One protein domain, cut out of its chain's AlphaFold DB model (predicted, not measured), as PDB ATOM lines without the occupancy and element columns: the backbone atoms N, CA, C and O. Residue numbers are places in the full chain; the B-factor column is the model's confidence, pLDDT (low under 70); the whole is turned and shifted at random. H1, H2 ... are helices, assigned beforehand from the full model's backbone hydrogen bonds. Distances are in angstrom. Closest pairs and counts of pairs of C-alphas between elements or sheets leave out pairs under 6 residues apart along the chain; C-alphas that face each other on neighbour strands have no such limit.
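This is residues 2 to 74 of the 78 residues of an uncharacterized protein of Duncaniella muris (UniProt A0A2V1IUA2). One very long straight helix, H1, makes the length of the model, and two short helices, H2 and H3, sit near its far end like a small head on a shaft. Both stand crosswise to H1 there, while residues 2 to 27 of H1 stick out bare. The printed part has 73 residues with three named helices, H1, H2 and H3 in chain order, and no named strand; its class is all helix. The whole is extended, with a radius of gyration of the C-alphas of 18.5 A, and spans 61 by 26 by 18 A.

H1, residues 2 to 41, touches H3, residues 64 to 72, with residues 29 to 37 alone. The closest C-alphas are those of Ser 33 and Glu 66, 5.9 A apart. The two run opposite ways at a steep tilt of 66 degrees. H1 and H2, residues 50 to 60, only just touch, with 3 pairs of C-alphas within 8 A, and H1 does so with residues 34 to 37 alone. Their closest C-alphas, of Phe 37 and Tyr 56, are 6.8 A apart, and their lines are about perpendicular at 79 degrees. H2 and H3 are close but not clearly touching, the closest C-alphas being those of Trp 60 and Glu 66 at 6.1 A. Their lines are about perpendicular at 85 degrees. In H2 and H3 every O i to N i+4 pair is within hydrogen-bond range; in H1 35 of 36 are.

H1 measures 60.2 A from C-alpha 2 at (-30.584, -23.884, -10.874) to C-alpha 41 at (-37.787, 18.740, 31.075). H2 measures 14.7 A and H3 12.2 A, ending with C-alpha 72 at (-31.171, 2.182, 32.263).

The C-alphas of Lys 2 and Gly 42 are the two farthest apart, at 61.2 A. Without residues 2 to 27, which stand free, the body spans 28 by 18 by 17 A. The printed part has no cut; the link from H1 to H2 is short and that from H2 to H3 tight. Mean pLDDT of the printed part is 87.3, and residues 2 to 18 are under 70.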
ATOM      1  N   LYS A   2     -29.654 -23.804 -12.032       54.44
ATOM      2  CA  LYS A   2     -30.584 -23.884 -10.874       54.44
ATOM      3  C   LYS A   2     -29.954 -23.640  -9.488       54.44
ATOM      4  O   LYS A   2     -30.585 -23.009  -8.653       54.44
ATOM      5  N   LYS A   3     -28.714 -24.092  -9.248       53.22
ATOM      6  CA  LYS A   3     -28.024 -23.920  -7.949       53.22
ATOM      7  C   LYS A   3     -27.697 -22.455  -7.620       53.22
ATOM      8  O   LYS A   3     -27.792 -22.072  -6.465       53.22
ATOM      9  N   TYR A   4     -27.392 -21.641  -8.636       56.50
ATOM     10  CA  TYR A   4     -27.029 -20.231  -8.459       56.50
ATOM     11  C   TYR A   4     -28.224 -19.351  -8.056       56.50
ATOM     12  O   TYR A   4     -28.049 -18.377  -7.330       56.50
ATOM     13  N   ILE A   5     -29.440 -19.727  -8.472       60.78
ATOM     14  CA  ILE A   5     -30.677 -18.998  -8.143       60.78
ATOM     15  C   ILE A   5     -31.011 -19.131  -6.648       60.78
ATOM     16  O   ILE A   5     -31.429 -18.161  -6.026       60.78
ATOM     17  N   ILE A   6     -30.764 -20.304  -6.053       61.12
ATOM     18  CA  ILE A   6     -31.048 -20.562  -4.630       61.12
ATOM     19  C   ILE A   6     -30.084 -19.772  -3.732       61.12
ATOM     20  O   ILE A   6     -30.515 -19.155  -2.763       61.12
ATOM     21  N   THR A   7     -28.794 -19.727  -4.076       61.31
ATOM     22  CA  THR A   7     -27.798 -18.935  -3.334       61.31
ATOM     23  C   THR A   7     -28.055 -17.431  -3.408       61.31
ATOM     24  O   THR A   7     -27.834 -16.733  -2.423       61.31
ATOM     25  N   LEU A   8     -28.556 -16.926  -4.540       60.88
ATOM     26  CA  LEU A   8     -28.853 -15.502  -4.694       60.88
ATOM     27  C   LEU A   8     -30.105 -15.089  -3.904       60.88
ATOM     28  O   LEU A   8     -30.108 -14.032  -3.281       60.88
ATOM     29  N   ALA A   9     -31.132 -15.945  -3.863       61.66
ATOM     30  CA  ALA A   9     -32.349 -15.705  -3.085       61.66
ATOM     31  C   ALA A   9     -32.117 -15.731  -1.562       61.66
ATOM     32  O   ALA A   9     -32.792 -15.023  -0.817       61.66
ATOM     33  N   LEU A  10     -31.154 -16.526  -1.082       60.94
ATOM     34  CA  LEU A  10     -30.815 -16.575   0.343       60.94
ATOM     35  C   LEU A  10     -30.033 -15.326   0.789       60.94
ATOM     36  O   LEU A  10     -30.253 -14.818   1.885       60.94
ATOM     37  N   ALA A  11     -29.164 -14.791  -0.076       62.28
ATOM     38  CA  ALA A  11     -28.403 -13.577   0.210       62.28
ATOM     39  C   ALA A  11     -29.299 -12.330   0.316       62.28
ATOM     40  O   ALA A  11     -29.097 -11.497   1.198       62.28
ATOM     41  N   THR A  12     -30.322 -12.210  -0.536       61.66
ATOM     42  CA  THR A  12     -31.261 -11.079  -0.477       61.66
ATOM     43  C   THR A  12     -32.142 -11.116   0.772       61.66
ATOM     44  O   THR A  12     -32.388 -10.065   1.355       61.66
ATOM     45  N   ALA A  13     -32.558 -12.303   1.228       62.41
ATOM     46  CA  ALA A  13     -33.345 -12.462   2.455       62.41
ATOM     47  C   ALA A  13     -32.567 -12.088   3.735       62.41
ATOM     48  O   ALA A  13     -33.149 -11.579   4.691       62.41
ATOM     49  N   LEU A  14     -31.248 -12.309   3.759       61.84
ATOM     50  CA  LEU A  14     -30.395 -11.915   4.888       61.84
ATOM     51  C   LEU A  14     -30.194 -10.392   4.960       61.84
ATOM     52  O   LEU A  14     -30.200  -9.816   6.046       61.84
ATOM     53  N   LEU A  15     -30.068  -9.725   3.808       61.41
ATOM     54  CA  LEU A  15     -29.885  -8.270   3.736       61.41
ATOM     55  C   LEU A  15     -31.142  -7.496   4.159       61.41
ATOM     56  O   LEU A  15     -31.042  -6.471   4.841       61.41
ATOM     57  N   THR A  16     -32.330  -7.989   3.797       64.06
ATOM     58  CA  THR A  16     -33.594  -7.380   4.238       64.06
ATOM     59  C   THR A  16     -33.810  -7.553   5.741       64.06
ATOM     60  O   THR A  16     -34.198  -6.593   6.404       64.06
ATOM     61  N   GLY A  17     -33.482  -8.724   6.303       64.00
ATOM     62  CA  GLY A  17     -33.601  -8.990   7.742       64.00
ATOM     63  C   GLY A  17     -32.725  -8.083   8.615       64.00
ATOM     64  O   GLY A  17     -33.205  -7.533   9.606       64.00
ATOM     65  N   CYS A  18     -31.463  -7.857   8.234       65.56
ATOM     66  CA  CYS A  18     -30.569  -6.956   8.976       65.56
ATOM     67  C   CYS A  18     -31.068  -5.501   8.996       65.56
ATOM     68  O   CYS A  18     -30.955  -4.824  10.016       65.56
ATOM     69  N   THR A  19     -31.655  -5.028   7.893       70.88
ATOM     70  CA  THR A  19     -32.138  -3.643   7.781       70.88
ATOM     71  C   THR A  19     -33.354  -3.402   8.676       70.88
ATOM     72  O   THR A  19     -33.411  -2.397   9.379       70.88
ATOM     73  N   SER A  20     -34.303  -4.345   8.719       70.31
ATOM     74  CA  SER A  20     -35.494  -4.238   9.574       70.31
ATOM     75  C   SER A  20     -35.157  -4.217  11.066       70.31
ATOM     76  O   SER A  20     -35.747  -3.431  11.803       70.31
ATOM     77  N   ASN A  21     -34.184  -5.023  11.505       78.25
ATOM     78  CA  ASN A  21     -33.752  -5.037  12.907       78.25
ATOM     79  C   ASN A  21     -33.088  -3.720  13.318       78.25
ATOM     80  O   ASN A  21     -33.351  -3.219  14.408       78.25
ATOM     81  N   LYS A  22     -32.273  -3.130  12.433       83.00
ATOM     82  CA  LYS A  22     -31.659  -1.825  12.692       83.00
ATOM     83  C   LYS A  22     -32.710  -0.722  12.825       83.00
ATOM     84  O   LYS A  22     -32.660   0.039  13.780       83.00
ATOM     85  N   VAL A  23     -33.687  -0.676  11.919       85.88
ATOM     86  CA  VAL A  23     -34.777   0.314  11.981       85.88
ATOM     87  C   VAL A  23     -35.604   0.154  13.258       85.88
ATOM     88  O   VAL A  23     -35.931   1.146  13.899       85.88
ATOM     89  N   ALA A  24     -35.919  -1.081  13.658       89.56
ATOM     90  CA  ALA A  24     -36.652  -1.334  14.897       89.56
ATOM     91  C   ALA A  24     -35.873  -0.868  16.138       89.56
ATOM     92  O   ALA A  24     -36.456  -0.243  17.021       89.56
ATOM     93  N   LEU A  25     -34.564  -1.130  16.184       91.81
ATOM     94  CA  LEU A  25     -33.700  -0.693  17.280       91.81
ATOM     95  C   LEU A  25     -33.564   0.834  17.329       91.81
ATOM     96  O   LEU A  25     -33.672   1.419  18.401       91.81
ATOM     97  N   ASP A  26     -33.369   1.481  16.180       93.19
ATOM     98  CA  ASP A  26     -33.233   2.938  16.104       93.19
ATOM     99  C   ASP A  26     -34.544   3.644  16.513       93.19
ATOM    100  O   ASP A  26     -34.499   4.643  17.228       93.19
ATOM    101  N   ASN A  27     -35.707   3.083  16.155       94.50
ATOM    102  CA  ASN A  27     -37.012   3.576  16.614       94.50
ATOM    103  C   ASN A  27     -37.199   3.402  18.126       94.50
ATOM    104  O   ASN A  27     -37.664   4.325  18.788       94.50
ATOM    105  N   LEU A  28     -36.822   2.241  18.676       95.94
ATOM    106  CA  LEU A  28     -36.906   1.978  20.115       95.94
ATOM    107  C   LEU A  28     -36.038   2.960  20.911       95.94
ATOM    108  O   LEU A  28     -36.497   3.530  21.897       95.94
ATOM    109  N   ARG A  29     -34.799   3.192  20.462       97.00
ATOM    110  CA  ARG A  29     -33.897   4.186  21.064       97.00
ATOM    111  C   ARG A  29     -34.493   5.588  21.008       97.00
ATOM    112  O   ARG A  29     -34.493   6.278  22.022       97.00
ATOM    113  N   GLY A  30     -35.048   5.978  19.859       96.56
ATOM    114  CA  GLY A  30     -35.705   7.275  19.695       96.56
ATOM    115  C   GLY A  30     -36.892   7.465  20.641       96.56
ATOM    116  O   GLY A  30     -37.024   8.521  21.250       96.56
ATOM    117  N   GLU A  31     -37.724   6.436  20.821       97.31
ATOM    118  CA  GLU A  31     -38.858   6.476  21.753       97.31
ATOM    119  C   GLU A  31     -38.397   6.613  23.212       97.31
ATOM    120  O   GLU A  31     -38.932   7.438  23.954       97.31
ATOM    121  N   ILE A  32     -37.393   5.835  23.629       98.06
ATOM    122  CA  ILE A  32     -36.838   5.905  24.988       98.06
ATOM    123  C   ILE A  32     -36.220   7.281  25.241       98.06
ATOM    124  O   ILE A  32     -36.534   7.910  26.251       98.06
ATOM    125  N   SER A  33     -35.382   7.755  24.315       98.12
ATOM    126  CA  SER A  33     -34.694   9.039  24.434       98.12
ATOM    127  C   SER A  33     -35.678  10.203  24.537       98.12
ATOM    128  O   SER A  33     -35.585  11.007  25.464       98.12
ATOM    129  N   TRP A  34     -36.682  10.248  23.655       98.38
ATOM    130  CA  TRP A  34     -37.714  11.282  23.678       98.38
ATOM    131  C   TRP A  34     -38.525  11.267  24.977       98.38
ATOM    132  O   TRP A  34     -38.715  12.307  25.606       98.38
ATOM    133  N   ASN A  35     -38.962  10.089  25.431       98.25
ATOM    134  CA  ASN A  35     -39.721   9.974  26.676       98.25
ATOM    135  C   ASN A  35     -38.899  10.428  27.892       98.25
ATOM    136  O   ASN A  35     -39.424  11.143  28.743       98.25
ATOM    137  N   ALA A  36     -37.619  10.055  27.957       98.25
ATOM    138  CA  ALA A  36     -36.724  10.465  29.034       98.25
ATOM    139  C   ALA A  36     -36.462  11.980  29.019       98.25
ATOM    140  O   ALA A  36     -36.508  12.618  30.071       98.25
ATOM    141  N   PHE A  37     -36.273  12.574  27.837       98.56
ATOM    142  CA  PHE A  37     -36.187  14.024  27.669       98.56
ATOM    143  C   PHE A  37     -37.448  14.730  28.180       98.56
ATOM    144  O   PHE A  37     -37.355  15.675  28.967       98.56
ATOM    145  N   CYS A  38     -38.629  14.258  27.764       98.31
ATOM    146  CA  CYS A  38     -39.906  14.825  28.188       98.31
ATOM    147  C   CYS A  38     -40.078  14.750  29.707       98.31
ATOM    148  O   CYS A  38     -40.419  15.757  30.326       98.31
ATOM    149  N   ASP A  39     -39.778  13.601  30.315       98.00
ATOM    150  CA  ASP A  39     -39.862  13.414  31.764       98.00
ATOM    151  C   ASP A  39     -38.854  14.322  32.509       98.00
ATOM    152  O   ASP A  39     -39.189  14.895  33.548       98.00
ATOM    153  N   ALA A  40     -37.646  14.525  31.965       97.75
ATOM    154  CA  ALA A  40     -36.605  15.366  32.565       97.75
ATOM    155  C   ALA A  40     -36.886  16.876  32.452       97.75
ATOM    156  O   ALA A  40     -36.528  17.645  33.348       97.75
ATOM    157  N   ARG A  41     -37.501  17.320  31.350       97.31
ATOM    158  CA  ARG A  41     -37.787  18.740  31.075       97.31
ATOM    159  C   ARG A  41     -39.220  19.160  31.404       97.31
ATOM    160  O   ARG A  41     -39.503  20.354  31.450       97.31
ATOM    161  N   GLY A  42     -40.106  18.202  31.672       97.44
ATOM    162  CA  GLY A  42     -41.519  18.445  31.958       97.44
ATOM    163  C   GLY A  42     -42.370  18.713  30.712       97.44
ATOM    164  O   GLY A  42     -43.404  19.372  30.825       97.44
ATOM    165  N   TYR A  43     -41.945  18.234  29.540       97.88
ATOM    166  CA  TYR A  43     -42.745  18.293  28.313       97.88
ATOM    167  C   TYR A  43     -43.791  17.173  28.270       97.88
ATOM    168  O   TYR A  43     -43.596  16.096  28.834       97.88
ATOM    169  N   ASP A  44     -44.898  17.404  27.558       97.94
ATOM    170  CA  ASP A  44     -45.806  16.314  27.189       97.94
ATOM    171  C   ASP A  44     -45.117  15.407  26.163       97.94
ATOM    172  O   ASP A  44     -44.436  15.883  25.254       97.94
ATOM    173  N   ARG A  45     -45.317  14.091  26.258       96.88
ATOM    174  CA  ARG A  45     -44.709  13.126  25.323       96.88
ATOM    175  C   ARG A  45     -45.220  13.274  23.888       96.88
ATOM    176  O   ARG A  45     -44.589  12.774  22.964       96.88
ATOM    177  N   ASN A  46     -46.344  13.959  23.686       97.44
ATOM    178  CA  ASN A  46     -46.888  14.303  22.375       97.44
ATOM    179  C   ASN A  46     -46.589  15.760  21.975       97.44
ATOM    180  O   ASN A  46     -47.158  16.243  20.988       97.44
ATOM    181  N   ASP A  47     -45.741  16.477  22.726       96.62
ATOM    182  CA  ASP A  47     -45.346  17.848  22.408       96.62
ATOM    183  C   ASP A  47     -44.423  17.875  21.186       96.62
ATOM    184  O   ASP A  47     -43.203  17.792  21.267       96.62
ATOM    185  N   ASN A  48     -45.039  18.024  20.019       95.62
ATOM    186  CA  ASN A  48     -44.340  18.139  18.745       95.62
ATOM    187  C   ASN A  48     -44.106  19.604  18.341       95.62
ATOM    188  O   ASN A  48     -44.000  19.914  17.150       95.62
ATOM    189  N   THR A  49     -44.102  20.540  19.297       98.06
ATOM    190  CA  THR A  49     -43.808  21.941  18.987       98.06
ATOM    191  C   THR A  49     -42.347  22.115  18.589       98.06
ATOM    192  O   THR A  49     -41.454  21.408  19.052       98.06
ATOM    193  N   TYR A  50     -42.090  23.117  17.745       97.94
ATOM    194  CA  TYR A  50     -40.734  23.461  17.310       97.94
ATOM    195  C   TYR A  50     -39.780  23.688  18.491       97.94
ATOM    196  O   TYR A  50     -38.626  23.286  18.432       97.94
ATOM    197  N   THR A  51     -40.273  24.295  19.572       97.56
ATOM    198  CA  THR A  51     -39.481  24.567  20.774       97.56
ATOM    199  C   THR A  51     -39.029  23.279  21.461       97.56
ATOM    200  O   THR A  51     -37.831  23.118  21.672       97.56
ATOM    201  N   ALA A  52     -39.955  22.362  21.767       97.81
ATOM    202  CA  ALA A  52     -39.631  21.111  22.455       97.81
ATOM    203  C   ALA A  52     -38.705  20.228  21.607       97.81
ATOM    204  O   ALA A  52     -37.697  19.721  22.098       97.81
ATOM    205  N   VAL A  53     -39.003  20.110  20.308       98.00
ATOM    206  CA  VAL A  53     -38.194  19.316  19.375       98.00
ATOM    207  C   VAL A  53     -36.789  19.894  19.220       98.00
ATOM    208  O   VAL A  53     -35.822  19.138  19.235       98.00
ATOM    209  N   ASN A  54     -36.636  21.213  19.095       98.19
ATOM    210  CA  ASN A  54     -35.304  21.804  18.989       98.19
ATOM    211  C   ASN A  54     -34.494  21.637  20.268       98.19
ATOM    212  O   ASN A  54     -33.321  21.305  20.188       98.19
ATOM    213  N   GLU A  55     -35.093  21.845  21.440       98.25
ATOM    214  CA  GLU A  55     -34.360  21.668  22.693       98.25
ATOM    215  C   GLU A  55     -33.890  20.218  22.870       98.25
ATOM    216  O   GLU A  55     -32.755  19.988  23.295       98.25
ATOM    217  N   TYR A  56     -34.724  19.251  22.484       98.31
ATOM    218  CA  TYR A  56     -34.344  17.843  22.416       98.31
ATOM    219  C   TYR A  56     -33.133  17.626  21.498       98.31
ATOM    220  O   TYR A  56     -32.121  17.073  21.925       98.31
ATOM    221  N   LEU A  57     -33.191  18.120  20.261       97.88
ATOM    222  CA  LEU A  57     -32.112  17.929  19.289       97.88
ATOM    223  C   LEU A  57     -30.815  18.657  19.675       97.88
ATOM    224  O   LEU A  57     -29.734  18.119  19.458       97.88
ATOM    225  N   ASP A  58     -30.919  19.859  20.243       97.94
ATOM    226  CA  ASP A  58     -29.770  20.721  20.529       97.94
ATOM    227  C   ASP A  58     -29.080  20.372  21.855       97.94
ATOM    228  O   ASP A  58     -27.890  20.648  22.018       97.94
ATOM    229  N   THR A  59     -29.818  19.821  22.827       97.56
ATOM    230  CA  THR A  59     -29.316  19.665  24.204       97.56
ATOM    231  C   THR A  59     -29.392  18.253  24.765       97.56
ATOM    232  O   THR A  59     -28.717  17.979  25.755       97.56
ATOM    233  N   TRP A  60     -30.200  17.370  24.173       98.06
ATOM    234  CA  TRP A  60     -30.404  16.014  24.679       98.06
ATOM    235  C   TRP A  60     -29.791  14.953  23.769       98.06
ATOM    236  O   TRP A  60     -29.062  14.092  24.257       98.06
ATOM    237  N   CYS A  61     -30.027  15.018  22.458       96.31
ATOM    238  CA  CYS A  61     -29.436  14.066  21.518       96.31
ATOM    239  C   CYS A  61     -27.898  14.115  21.548       96.31
ATOM    240  O   CYS A  61     -27.286  15.161  21.339       96.31
ATOM    241  N   GLY A  62     -27.267  12.965  21.774       94.44
ATOM    242  CA  GLY A  62     -25.823  12.791  21.930       94.44
ATOM    243  C   GLY A  62     -25.280  13.156  23.315       94.44
ATOM    244  O   GLY A  62     -24.061  13.187  23.490       94.44
ATOM    245  N   SER A  63     -26.146  13.463  24.285       97.25
ATOM    246  CA  SER A  63     -25.740  13.783  25.657       97.25
ATOM    247  C   SER A  63     -25.440  12.530  26.490       97.25
ATOM    248  O   SER A  63     -25.876  11.422  26.176       97.25
ATOM    249  N   VAL A  64     -24.714  12.713  27.598       97.56
ATOM    250  CA  VAL A  64     -24.445  11.635  28.570       97.56
ATOM    251  C   VAL A  64     -25.738  11.216  29.277       97.56
ATOM    252  O   VAL A  64     -25.915  10.057  29.653       97.56
ATOM    253  N   GLU A  65     -26.658  12.159  29.452       97.75
ATOM    254  CA  GLU A  65     -27.973  11.944  30.037       97.75
ATOM    255  C   GLU A  65     -28.845  11.048  29.143       97.75
ATOM    256  O   GLU A  65     -29.467  10.113  29.649       97.75
ATOM    257  N   GLU A  66     -28.831  11.261  27.821       98.06
ATOM    258  CA  GLU A  66     -29.474  10.351  26.862       98.06
ATOM    259  C   GLU A  66     -28.861   8.948  26.937       98.06
ATOM    260  O   GLU A  66     -29.591   7.961  27.039       98.06
ATOM    261  N   GLU A  67     -27.528   8.849  26.922       97.56
ATOM    262  CA  GLU A  67     -26.826   7.564  27.008       97.56
ATOM    263  C   GLU A  67     -27.218   6.794  28.278       97.56
ATOM    264  O   GLU A  67     -27.519   5.599  28.231       97.56
ATOM    265  N   THR A  68     -27.289   7.501  29.407       97.88
ATOM    266  CA  THR A  68     -27.709   6.941  30.695       97.88
ATOM    267  C   THR A  68     -29.141   6.415  30.622       97.88
ATOM    268  O   THR A  68     -29.386   5.279  31.025       97.88
ATOM    269  N   ALA A  69     -30.070   7.185  30.049       97.81
ATOM    270  CA  ALA A  69     -31.459   6.761  29.891       97.81
ATOM    271  C   ALA A  69     -31.591   5.496  29.022       97.81
ATOM    272  O   ALA A  69     -32.376   4.599  29.340       97.81
ATOM    273  N   LEU A  70     -30.800   5.384  27.949       97.94
ATOM    274  CA  LEU A  70     -30.769   4.187  27.102       97.94
ATOM    275  C   LEU A  70     -30.239   2.965  27.869       97.94
ATOM    276  O   LEU A  70     -30.863   1.900  27.833       97.94
ATOM    277  N   ILE A  71     -29.144   3.126  28.620       97.81
ATOM    278  CA  ILE A  71     -28.547   2.056  29.436       97.81
ATOM    279  C   ILE A  71     -29.515   1.583  30.527       97.81
ATOM    280  O   ILE A  71     -29.685   0.376  30.712       97.81
ATOM    281  N   GLU A  72     -30.176   2.504  31.230       97.44
ATOM    282  CA  GLU A  72     -31.171   2.182  32.263       97.44
ATOM    283  C   GLU A  72     -32.384   1.439  31.687       97.44
ATOM    284  O   GLU A  72     -32.928   0.539  32.332       97.44
ATOM    285  N   ALA A  73     -32.764   1.748  30.445       96.50
ATOM    286  CA  ALA A  73     -33.792   1.025  29.703       96.50
ATOM    287  C   ALA A  73     -33.311  -0.323  29.125       96.50
ATOM    288  O   ALA A  73     -34.096  -1.051  28.514       96.50
ATOM    289  N   GLY A  74     -32.036  -0.683  29.317       96.06
ATOM    290  CA  GLY A  74     -31.448  -1.932  28.835       96.06
ATOM    291  C   GLY A  74     -31.165  -1.951  27.332       96.06
ATOM    292  O   GLY A  74     -31.071  -3.030  26.744       96.06
TER     293      GLY A  74